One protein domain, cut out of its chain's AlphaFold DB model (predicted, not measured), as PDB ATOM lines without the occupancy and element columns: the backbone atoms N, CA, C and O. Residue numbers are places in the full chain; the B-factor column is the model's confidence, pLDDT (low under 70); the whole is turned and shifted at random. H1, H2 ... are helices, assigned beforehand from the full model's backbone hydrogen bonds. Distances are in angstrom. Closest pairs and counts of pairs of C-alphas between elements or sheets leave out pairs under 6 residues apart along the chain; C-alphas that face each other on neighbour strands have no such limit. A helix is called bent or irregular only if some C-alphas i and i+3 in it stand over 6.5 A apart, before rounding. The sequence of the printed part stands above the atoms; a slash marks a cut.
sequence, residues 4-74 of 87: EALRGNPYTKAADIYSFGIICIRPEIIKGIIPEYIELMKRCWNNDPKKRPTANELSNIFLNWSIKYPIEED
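This is residues 4 to 74 of the 87 residues of an uncharacterized protein of Rhizophagus sp. MUCL 43196 (UniProt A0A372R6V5). Three helices make a loose three-sided group: the longest, H3, runs along one side of a slanting helical hairpin of H1 and H2 without touching either of them. H1 and H2 overlap only in part along their lengths, and an unnamed stretch at each end of the printed part carries the outline further; of these, residues 6 to 11 stick out at one end. The printed part has 71 residues with three named helices, in the order H1, H2, H3, and no named strand; the class is all helix. The whole is only just loose, close to compact, with a radius of gyration of the C-alphas of 13.7 A, and it is elongated, spanning 47 by 26 by 17 A.

Begin with H3, residues 55 to 68, the longest helix. From its first residue look across to H1, residues 13 to 24: the closest C-alphas of the two are those of Ile 17 and Ala 55, 7.3 A apart. With that one pair of C-alphas within 8 A, H1 and H3 are close but not clearly touching. Their lines stand at a steep tilt of 38 degrees, only just steep, and they run the same way; their centres are 16.1 A apart. Next look for H2, residues 35 to 44, which is near H3: no pair of their C-alphas is within 8 A, but 7 pairs are within 10 A. H1 and H2 touch, with 11 pairs of C-alphas within 8 A. Their closest C-alphas are those of Gly 21 and Cys 44, 4.7 A apart, and their centres are 12.0 A apart. They run opposite ways at a steep tilt of 40 degrees, and the two form a helical hairpin. On the backbone, every O i to N i+4 pair in H1, H2 and H3 is within hydrogen-bond range.

Find C-alpha 55 at (-22.675, 33.170, -27.561); from there H3, 14 residues long, runs to C-alpha 68 at (-27.223, 51.978, -31.237), 19.7 A from first to last C-alpha. Watch the second number rise along it. Now go back to C-alpha 13 at (-18.929, 26.517, -23.836), where H1 begins; its 12 residues lead to C-alpha 24, and its first and last C-alphas are 17.1 A apart. The second number rises here too, as its N-to-C direction (0.44, 0.89, 0.10) shows. In H2 the second number falls instead, from C-alpha 35 at (-22.822, 51.032, -18.151) to C-alpha 44 at (-19.904, 36.862, -18.670), and the 10 residues measure 14.5 A from first to last C-alpha. None of the three helices is bent or irregular. Helical runs too short to bear a name stand at residues 4 to 6 and 49 to 51.

The two C-alphas farthest apart are those of Gly 8 and Asp 74, at 47.2 A; look for them near the two ends of the printed part. The first and last printed C-alphas, those of Glu 4 and Asp 74, are 42.5 A apart. Residues 6 to 11 stand free. The links from H1 to H2 and from H2 to H3 are both short, with 10 residues each, and no link is long. The printed part runs from residue 4 to residue 74 of a full chain of 87 residues and has no cut. In the B-factor column the mean pLDDT of the printed part is 91.1; the model's confidence is low, under 70, at residues 27 to 29, which lie in the link from H1 to H2.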
ATOM      1  N   GLU A   4     -15.112  26.597 -12.577       97.12
ATOM      2  CA  GLU A   4     -15.477  25.186 -12.694       97.12
ATOM      3  C   GLU A   4     -14.359  24.339 -13.311       97.12
ATOM      4  O   GLU A   4     -14.140  23.226 -12.841       97.12
ATOM      5  N   ALA A   5     -13.605  24.879 -14.274       95.69
ATOM      6  CA  ALA A   5     -12.466  24.186 -14.875       95.69
ATOM      7  C   ALA A   5     -11.313  24.044 -13.869       95.69
ATOM      8  O   ALA A   5     -10.711  22.982 -13.765       95.69
ATOM      9  N   LEU A   6     -11.068  25.077 -13.049       95.62
ATOM     10  CA  LEU A   6     -10.092  25.019 -11.948       95.62
ATOM     11  C   LEU A   6     -10.449  23.974 -10.880       95.62
ATOM     12  O   LEU A   6      -9.569  23.467 -10.195       95.62
ATOM     13  N   ARG A   7     -11.736  23.641 -10.744       96.38
ATOM     14  CA  ARG A   7     -12.229  22.584  -9.847       96.38
ATOM     15  C   ARG A   7     -12.152  21.182 -10.466       96.38
ATOM     16  O   ARG A   7     -12.616  20.234  -9.844       96.38
ATOM     17  N   GLY A   8     -11.602  21.048 -11.674       95.75
ATOM     18  CA  GLY A   8     -11.489  19.773 -12.383       95.75
ATOM     19  C   GLY A   8     -12.783  19.302 -13.051       95.75
ATOM     20  O   GLY A   8     -12.838  18.169 -13.522       95.75
ATOM     21  N   ASN A   9     -13.826  20.141 -13.116       94.56
ATOM     22  CA  ASN A   9     -15.029  19.792 -13.868       94.56
ATOM     23  C   ASN A   9     -14.751  19.822 -15.379       94.56
ATOM     24  O   ASN A   9     -13.881  20.576 -15.829       94.56
ATOM     25  N   PRO A  10     -15.533  19.075 -16.183       95.56
ATOM     26  CA  PRO A  10     -15.429  19.130 -17.632       95.56
ATOM     27  C   PRO A  10     -15.566  20.557 -18.171       95.56
ATOM     28  O   PRO A  10     -16.407  21.339 -17.717       95.56
ATOM     29  N   TYR A  11     -14.750  20.877 -19.171       94.81
ATOM     30  CA  TYR A  11     -14.838  22.146 -19.880       94.81
ATOM     31  C   TYR A  11     -16.184  22.268 -20.603       94.81
ATOM     32  O   TYR A  11     -16.708  21.296 -21.146       94.81
ATOM     33  N   THR A  12     -16.740  23.478 -20.640       96.31
ATOM     34  CA  THR A  12     -18.008  23.762 -21.322       96.31
ATOM     35  C   THR A  12     -17.901  25.047 -22.132       96.31
ATOM     36  O   THR A  12     -17.070  25.897 -21.834       96.31
ATOM     37  N   LYS A  13     -18.817  25.252 -23.084       96.88
ATOM     38  CA  LYS A  13     -18.929  26.517 -23.836       96.88
ATOM     39  C   LYS A  13     -19.077  27.743 -22.921       96.88
ATOM     40  O   LYS A  13     -18.669  28.842 -23.272       96.88
ATOM     41  N   ALA A  14     -19.646  27.575 -21.725       97.25
ATOM     42  CA  ALA A  14     -19.768  28.661 -20.757       97.25
ATOM     43  C   ALA A  14     -18.404  29.102 -20.191       97.25
ATOM     44  O   ALA A  14     -18.278  30.234 -19.722       97.25
ATOM     45  N   ALA A  15     -17.379  28.243 -20.213       97.31
ATOM     46  CA  ALA A  15     -16.026  28.594 -19.787       97.31
ATOM     47  C   ALA A  15     -15.319  29.523 -20.797       97.31
ATOM     48  O   ALA A  15     -14.548  30.394 -20.375       97.31
ATOM     49  N   ASP A  16     -15.644  29.415 -22.093       96.81
ATOM     50  CA  ASP A  16     -15.216  30.380 -23.115       96.81
ATOM     51  C   ASP A  16     -15.811  31.763 -22.819       96.81
ATOM     52  O   ASP A  16     -15.088  32.756 -22.771       96.81
ATOM     53  N   ILE A  17     -17.112  31.819 -22.507       97.75
ATOM     54  CA  ILE A  17     -17.817  33.061 -22.142       97.75
ATOM     55  C   ILE A  17     -17.209  33.713 -20.895       97.75
ATOM     56  O   ILE A  17     -17.028  34.930 -20.854       97.75
ATOM     57  N   TYR A  18     -16.848  32.915 -19.888       96.38
ATOM     58  CA  TYR A  18     -16.144  33.426 -18.711       96.38
ATOM     59  C   TYR A  18     -14.819  34.076 -19.101       96.38
ATOM     60  O   TYR A  18     -14.533  35.200 -18.694       96.38
ATOM     61  N   SER A  19     -14.018  33.375 -19.904       95.00
ATOM     62  CA  SER A  19     -12.699  33.847 -20.328       95.00
ATOM     63  C   SER A  19     -12.806  35.122 -21.170       95.00
ATOM     64  O   SER A  19     -12.045  36.057 -20.933       95.00
ATOM     65  N   PHE A  20     -13.802  35.201 -22.055       93.81
ATOM     66  CA  PHE A  20     -14.166  36.419 -22.779       93.81
ATOM     67  C   PHE A  20     -14.465  37.580 -21.821       93.81
ATOM     68  O   PHE A  20     -13.861  38.643 -21.942       93.81
ATOM     69  N   GLY A  21     -15.311  37.357 -20.808       90.94
ATOM     70  CA  GLY A  21     -15.623  38.355 -19.781       90.94
ATOM     71  C   GLY A  21     -14.382  38.899 -19.065       90.94
ATOM     72  O   GLY A  21     -14.268  40.109 -18.902       90.94
ATOM     73  N   ILE A  22     -13.433  38.026 -18.692       89.50
ATOM     74  CA  ILE A  22     -12.161  38.421 -18.051       89.50
ATOM     75  C   ILE A  22     -11.273  39.255 -18.980       89.50
ATOM     76  O   ILE A  22     -10.663  40.224 -18.529       89.50
ATOM     77  N   ILE A  23     -11.165  38.864 -20.252       85.94
ATOM     78  CA  ILE A  23     -10.350  39.583 -21.238       85.94
ATOM     79  C   ILE A  23     -10.922  40.984 -21.459       85.94
ATOM     80  O   ILE A  23     -10.183  41.958 -21.444       85.94
ATOM     81  N   CYS A  24     -12.241  41.103 -21.588       81.88
ATOM     82  CA  CYS A  24     -12.910  42.367 -21.876       81.88
ATOM     83  C   CYS A  24     -12.924  43.383 -20.719       81.88
ATOM     84  O   CYS A  24     -13.141  44.565 -20.963       81.88
ATOM     85  N   ILE A  25     -12.694  42.956 -19.471       77.69
ATOM     86  CA  ILE A  25     -12.555  43.851 -18.302       77.69
ATOM     87  C   ILE A  25     -11.091  44.225 -17.997       77.69
ATOM     88  O   ILE A  25     -10.819  44.916 -17.015       77.69
ATOM     89  N   ARG A  26     -10.124  43.755 -18.794       71.12
ATOM     90  CA  ARG A  26      -8.703  44.071 -18.600       71.12
ATOM     91  C   ARG A  26      -8.133  44.779 -19.833       71.12
ATOM     92  O   ARG A  26      -8.222  44.209 -20.918       71.12
ATOM     93  N   PRO A  27      -7.486  45.955 -19.691       69.25
ATOM     94  CA  PRO A  27      -7.159  46.694 -18.458       69.25
ATOM     95  C   PRO A  27      -8.359  47.468 -17.865       69.25
ATOM     96  O   PRO A  27      -9.460  47.342 -18.387       69.25
ATOM     97  N   GLU A  28      -8.154  48.179 -16.740       67.56
ATOM     98  CA  GLU A  28      -9.181  48.898 -15.949       67.56
ATOM     99  C   GLU A  28     -10.305  49.522 -16.783       67.56
ATOM    100  O   GLU A  28     -10.073  50.044 -17.870       67.56
ATOM    101  N   ILE A  29     -11.521  49.522 -16.221       65.44
ATOM    102  CA  ILE A  29     -12.705  50.153 -16.815       65.44
ATOM    103  C   ILE A  29     -12.359  51.601 -17.189       65.44
ATOM    104  O   ILE A  29     -12.266  52.476 -16.328       65.44
ATOM    105  N   ILE A  30     -12.156  51.839 -18.486       70.69
ATOM    106  CA  ILE A  30     -11.745  53.140 -18.998       70.69
ATOM    107  C   ILE A  30     -12.903  54.130 -18.860       70.69
ATOM    108  O   ILE A  30     -14.083  53.779 -18.987       70.69
ATOM    109  N   LYS A  31     -12.574  55.397 -18.606       70.12
ATOM    110  CA  LYS A  31     -13.567  56.473 -18.572       70.12
ATOM    111  C   LYS A  31     -14.293  56.520 -19.921       70.12
ATOM    112  O   LYS A  31     -13.644  56.655 -20.949       70.12
ATOM    113  N   GLY A  32     -15.623  56.416 -19.905       73.75
ATOM    114  CA  GLY A  32     -16.465  56.433 -21.108       73.75
ATOM    115  C   GLY A  32     -16.961  55.067 -21.590       73.75
ATOM    116  O   GLY A  32     -17.703  55.018 -22.568       73.75
ATOM    117  N   ILE A  33     -16.638  53.970 -20.893       83.06
ATOM    118  CA  ILE A  33     -17.359  52.706 -21.096       83.06
ATOM    119  C   ILE A  33     -18.831  52.896 -20.714       83.06
ATOM    120  O   ILE A  33     -19.152  53.389 -19.630       83.06
ATOM    121  N   ILE A  34     -19.726  52.456 -21.597       86.38
ATOM    122  CA  ILE A  34     -21.167  52.479 -21.347       86.38
ATOM    123  C   ILE A  34     -21.540  51.506 -20.207       86.38
ATOM    124  O   ILE A  34     -21.043  50.373 -20.180       86.38
ATOM    125  N   PRO A  35     -22.423  51.892 -19.268       87.94
ATOM    126  CA  PRO A  35     -22.822  51.032 -18.151       87.94
ATOM    127  C   PRO A  35     -23.351  49.660 -18.587       87.94
ATOM    128  O   PRO A  35     -23.077  48.653 -17.932       87.94
ATOM    129  N   GLU A  36     -24.051  49.594 -19.722       90.75
ATOM    130  CA  GLU A  36     -24.586  48.350 -20.274       90.75
ATOM    131  C   GLU A  36     -23.485  47.345 -20.653       90.75
ATOM    132  O   GLU A  36     -23.669  46.137 -20.492       90.75
ATOM    133  N   TYR A  37     -22.316  47.828 -21.096       90.25
ATOM    134  CA  TYR A  37     -21.150  46.989 -21.384       90.25
ATOM    135  C   TYR A  37     -20.577  46.382 -20.105       90.25
ATOM    136  O   TYR A  37     -20.322  45.179 -20.053       90.25
ATOM    137  N   ILE A  38     -20.436  47.191 -19.050       88.75
ATOM    138  CA  ILE A  38     -19.937  46.734 -17.745       88.75
ATOM    139  C   ILE A  38     -20.852  45.643 -17.188       88.75
ATOM    140  O   ILE A  38     -20.369  44.612 -16.720       88.75
ATOM    141  N   GLU A  39     -22.168  45.841 -17.259       92.25
ATOM    142  CA  GLU A  39     -23.134  44.857 -16.771       92.25
ATOM    143  C   GLU A  39     -23.105  43.561 -17.592       92.25
ATOM    144  O   GLU A  39     -23.149  42.462 -17.034       92.25
ATOM    145  N   LEU A  40     -22.940  43.657 -18.915       94.88
ATOM    146  CA  LEU A  40     -22.765  42.477 -19.757       94.88
ATOM    147  C   LEU A  40     -21.496  41.701 -19.391       94.88
ATOM    148  O   LEU A  40     -21.560  40.484 -19.200       94.88
ATOM    149  N   MET A  41     -20.359  42.385 -19.235       92.50
ATOM    150  CA  MET A  41     -19.111  41.733 -18.826       92.50
ATOM    151  C   MET A  41     -19.244  41.106 -17.437       92.50
ATOM    152  O   MET A  41     -18.754  39.993 -17.215       92.50
ATOM    153  N   LYS A  42     -20.011  41.742 -16.536       92.25
ATOM    154  CA  LYS A  42     -20.336  41.176 -15.224       92.25
ATOM    155  C   LYS A  42     -21.154  39.888 -15.283       92.25
ATOM    156  O   LYS A  42     -21.031  39.032 -14.407       92.25
ATOM    157  N   ARG A  43     -21.983  39.721 -16.309       96.12
ATOM    158  CA  ARG A  43     -22.696  38.464 -16.559       96.12
ATOM    159  C   ARG A  43     -21.772  37.404 -17.157       96.12
ATOM    160  O   ARG A  43     -21.873  36.240 -16.777       96.12
ATOM    161  N   CYS A  44     -20.848  37.788 -18.039       96.38
ATOM    162  CA  CYS A  44     -19.904  36.862 -18.670       96.38
ATOM    163  C   CYS A  44     -19.006  36.148 -17.649       96.38
ATOM    164  O   CYS A  44     -18.902  34.924 -17.684       96.38
ATOM    165  N   TRP A  45     -18.422  36.869 -16.686       94.19
ATOM    166  CA  TRP A  45     -17.544  36.286 -15.655       94.19
ATOM    167  C   TRP A  45     -18.290  35.736 -14.413       94.19
ATOM    168  O   TRP A  45     -17.723  35.660 -13.323       94.19
ATOM    169  N   ASN A  46     -19.576  35.372 -14.527       96.25
ATOM    170  CA  ASN A  46     -20.335  34.841 -13.388       96.25
ATOM    171  C   ASN A  46     -19.764  33.489 -12.912       96.25
ATOM    172  O   ASN A  46     -19.410  32.627 -13.722       96.25
ATOM    173  N   ASN A  47     -19.705  33.268 -11.596       95.25
ATOM    174  CA  ASN A  47     -19.237  31.999 -11.025       95.25
ATOM    175  C   ASN A  47     -20.152  30.814 -11.363       95.25
ATOM    176  O   ASN A  47     -19.665  29.688 -11.450       95.25
ATOM    177  N   ASP A  48     -21.450  31.059 -11.558       96.44
ATOM    178  CA  ASP A  48     -22.414  30.061 -12.014       96.44
ATOM    179  C   ASP A  48     -22.458  30.037 -13.556       96.44
ATOM    180  O   ASP A  48     -22.916  31.012 -14.164       96.44
ATOM    181  N   PRO A  49     -22.028  28.938 -14.213       96.94
ATOM    182  CA  PRO A  49     -22.045  28.823 -15.670       96.94
ATOM    183  C   PRO A  49     -23.430  29.018 -16.290       96.94
ATOM    184  O   PRO A  49     -23.521  29.487 -17.420       96.94
ATOM    185  N   LYS A  50     -24.512  28.704 -15.560       96.56
ATOM    186  CA  LYS A  50     -25.892  28.837 -16.051       96.56
ATOM    187  C   LYS A  50     -26.384  30.283 -16.086       96.56
ATOM    188  O   LYS A  50     -27.372  30.569 -16.750       96.56
ATOM    189  N   LYS A  51     -25.720  31.188 -15.361       97.44
ATOM    190  CA  LYS A  51     -26.049  32.623 -15.332       97.44
ATOM    191  C   LYS A  51     -25.280  33.428 -16.378       97.44
ATOM    192  O   LYS A  51     -25.545  34.618 -16.545       97.44
ATOM    193  N   ARG A  52     -24.316  32.801 -17.059       98.06
ATOM    194  CA  ARG A  52     -23.570  33.421 -18.154       98.06
ATOM    195  C   ARG A  52     -24.453  33.465 -19.405       98.06
ATOM    196  O   ARG A  52     -25.232  32.536 -19.616       98.06
ATOM    197  N   PRO A  53     -24.343  34.510 -20.238       98.00
ATOM    198  CA  PRO A  53     -25.036  34.536 -21.517       98.00
ATOM    199  C   PRO A  53     -24.487  33.452 -22.447       98.00
ATOM    200  O   PRO A  53     -23.338  33.018 -22.336       98.00
ATOM    201  N   THR A  54     -25.299  33.048 -23.411       98.00
ATOM    202  CA  THR A  54     -24.840  32.241 -24.541       98.00
ATOM    203  C   THR A  54     -24.105  33.103 -25.570       98.00
ATOM    204  O   THR A  54     -24.297  34.317 -25.649       98.00
ATOM    205  N   ALA A  55     -23.303  32.474 -26.434       97.75
ATOM    206  CA  ALA A  55     -22.675  33.170 -27.561       97.75
ATOM    207  C   ALA A  55     -23.711  33.816 -28.502       97.75
ATOM    208  O   ALA A  55     -23.478  34.900 -29.028       97.75
ATOM    209  N   ASN A  56     -24.878  33.185 -28.672       98.31
ATOM    210  CA  ASN A  56     -25.960  33.723 -29.492       98.31
ATOM    211  C   ASN A  56     -26.573  34.990 -28.873       98.31
ATOM    212  O   ASN A  56     -26.796  35.974 -29.572       98.31
ATOM    213  N   GLU A  57     -26.791  35.002 -27.554       98.12
ATOM    214  CA  GLU A  57     -27.228  36.214 -26.850       98.12
ATOM    215  C   GLU A  57     -26.195  37.335 -26.954       98.12
ATOM    216  O   GLU A  57     -26.574  38.471 -27.233       98.12
ATOM    217  N   LEU A  58     -24.903  37.031 -26.785       97.06
ATOM    218  CA  LEU A  58     -23.838  38.018 -26.981       97.06
ATOM    219  C   LEU A  58     -23.864  38.598 -28.396       97.06
ATOM    220  O   LEU A  58     -23.829  39.815 -28.549       97.06
ATOM    221  N   SER A  59     -23.987  37.746 -29.417       97.00
ATOM    222  CA  SER A  59     -24.071  38.179 -30.815       97.00
ATOM    223  C   SER A  59     -25.249  39.126 -31.048       97.00
ATOM    224  O   SER A  59     -25.085  40.163 -31.684       97.00
ATOM    225  N   ASN A  60     -26.422  38.815 -30.493       97.75
ATOM    226  CA  ASN A  60     -27.602  39.674 -30.612       97.75
ATOM    227  C   ASN A  60     -27.414  41.015 -29.892       97.75
ATOM    228  O   ASN A  60     -27.809  42.057 -30.410       97.75
ATOM    229  N   ILE A  61     -26.799  41.008 -28.705       96.00
ATOM    230  CA  ILE A  61     -26.519  42.238 -27.957       96.00
ATOM    231  C   ILE A  61     -25.538  43.119 -28.733       96.00
ATOM    232  O   ILE A  61     -25.803  44.307 -28.908       96.00
ATOM    233  N   PHE A  62     -24.448  42.545 -29.248       94.00
ATOM    234  CA  PHE A  62     -23.457  43.295 -30.018       94.00
ATOM    235  C   PHE A  62     -24.010  43.814 -31.346       94.00
ATOM    236  O   PHE A  62     -23.717  44.953 -31.697       94.00
ATOM    237  N   LEU A  63     -24.864  43.050 -32.032       94.94
ATOM    238  CA  LEU A  63     -25.562  43.513 -33.237       94.94
ATOM    239  C   LEU A  63     -26.475  44.713 -32.942       94.94
ATOM    240  O   LEU A  63     -26.473  45.707 -33.665       94.94
ATOM    241  N   ASN A  64     -27.229  44.661 -31.843       94.94
ATOM    242  CA  ASN A  64     -28.062  45.788 -31.431       94.94
ATOM    243  C   ASN A  64     -27.210  47.007 -31.047       94.94
ATOM    244  O   ASN A  64     -27.563  48.145 -31.355       94.94
ATOM    245  N   TRP A  65     -26.072  46.787 -30.390       93.75
ATOM    246  CA  TRP A  65     -25.156  47.861 -30.018       93.75
ATOM    247  C   TRP A  65     -24.439  48.481 -31.207       93.75
ATOM    248  O   TRP A  65     -24.277  49.693 -31.192       93.75
ATOM    249  N   SER A  66     -24.080  47.726 -32.249       90.75
ATOM    250  CA  SER A  66     -23.466  48.313 -33.449       90.75
ATOM    251  C   SER A  66     -24.400  49.284 -34.170       90.75
ATOM    252  O   SER A  66     -23.937  50.196 -34.846       90.75
ATOM    253  N   ILE A  67     -25.714  49.102 -34.012       92.50
ATOM    254  CA  ILE A  67     -26.728  50.019 -34.541       92.50
ATOM    255  C   ILE A  67     -26.935  51.204 -33.584       92.50
ATOM    256  O   ILE A  67     -27.044  52.345 -34.025       92.50
ATOM    257  N   LYS A  68     -26.985  50.948 -32.268       92.62
ATOM    258  CA  LYS A  68     -27.223  51.978 -31.237       92.62
ATOM    259  C   LYS A  68     -26.033  52.926 -31.042       92.62
ATOM    260  O   LYS A  68     -26.234  54.102 -30.754       92.62
ATOM    261  N   TYR A  69     -24.815  52.410 -31.164       88.31
ATOM    262  CA  TYR A  69     -23.558  53.117 -30.935       88.31
ATOM    263  C   TYR A  69     -22.698  53.019 -32.202       88.31
ATOM    264  O   TYR A  69     -21.845  52.130 -32.294       88.31
ATOM    265  N   PRO A  70     -22.932  53.883 -33.205       85.81
ATOM    266  CA  PRO A  70     -22.121  53.886 -34.413       85.81
ATOM    267  C   PRO A  70     -20.653  54.152 -34.064       85.81
ATOM    268  O   PRO A  70     -20.338  54.915 -33.147       85.81
ATOM    269  N   ILE A  71     -19.750  53.498 -34.790       84.31
ATOM    270  CA  ILE A  71     -18.310  53.668 -34.602       84.31
ATOM    271  C   ILE A  71     -17.947  55.093 -35.026       84.31
ATOM    272  O   ILE A  71     -18.161  55.464 -36.174       84.31
ATOM    273  N   GLU A  72     -17.373  55.877 -34.112       87.62
ATOM    274  CA  GLU A  72     -16.804  57.186 -34.446       87.62
ATOM    275  C   GLU A  72     -15.650  56.987 -35.433       87.62
ATOM    276  O   GLU A  72     -14.674  56.308 -35.113       87.62
ATOM    277  N   GLU A  73     -15.751  57.522 -36.645       87.88
ATOM    278  CA  GLU A  73     -14.730  57.363 -37.686       87.88
ATOM    279  C   GLU A  73     -13.516  58.265 -37.437       87.88
ATOM    280  O   GLU A  73     -12.385  57.890 -37.761       87.88
ATOM    281  N   ASP A  74     -13.737  59.407 -36.785       90.50
ATOM    282  CA  ASP A  74     -12.701  60.356 -36.409       90.50
ATOM    283  C   ASP A  74     -11.877  59.819 -35.231       90.50
ATOM    284  O   ASP A  74     -12.303  59.804 -34.073       90.50
TER     285      ASP A  74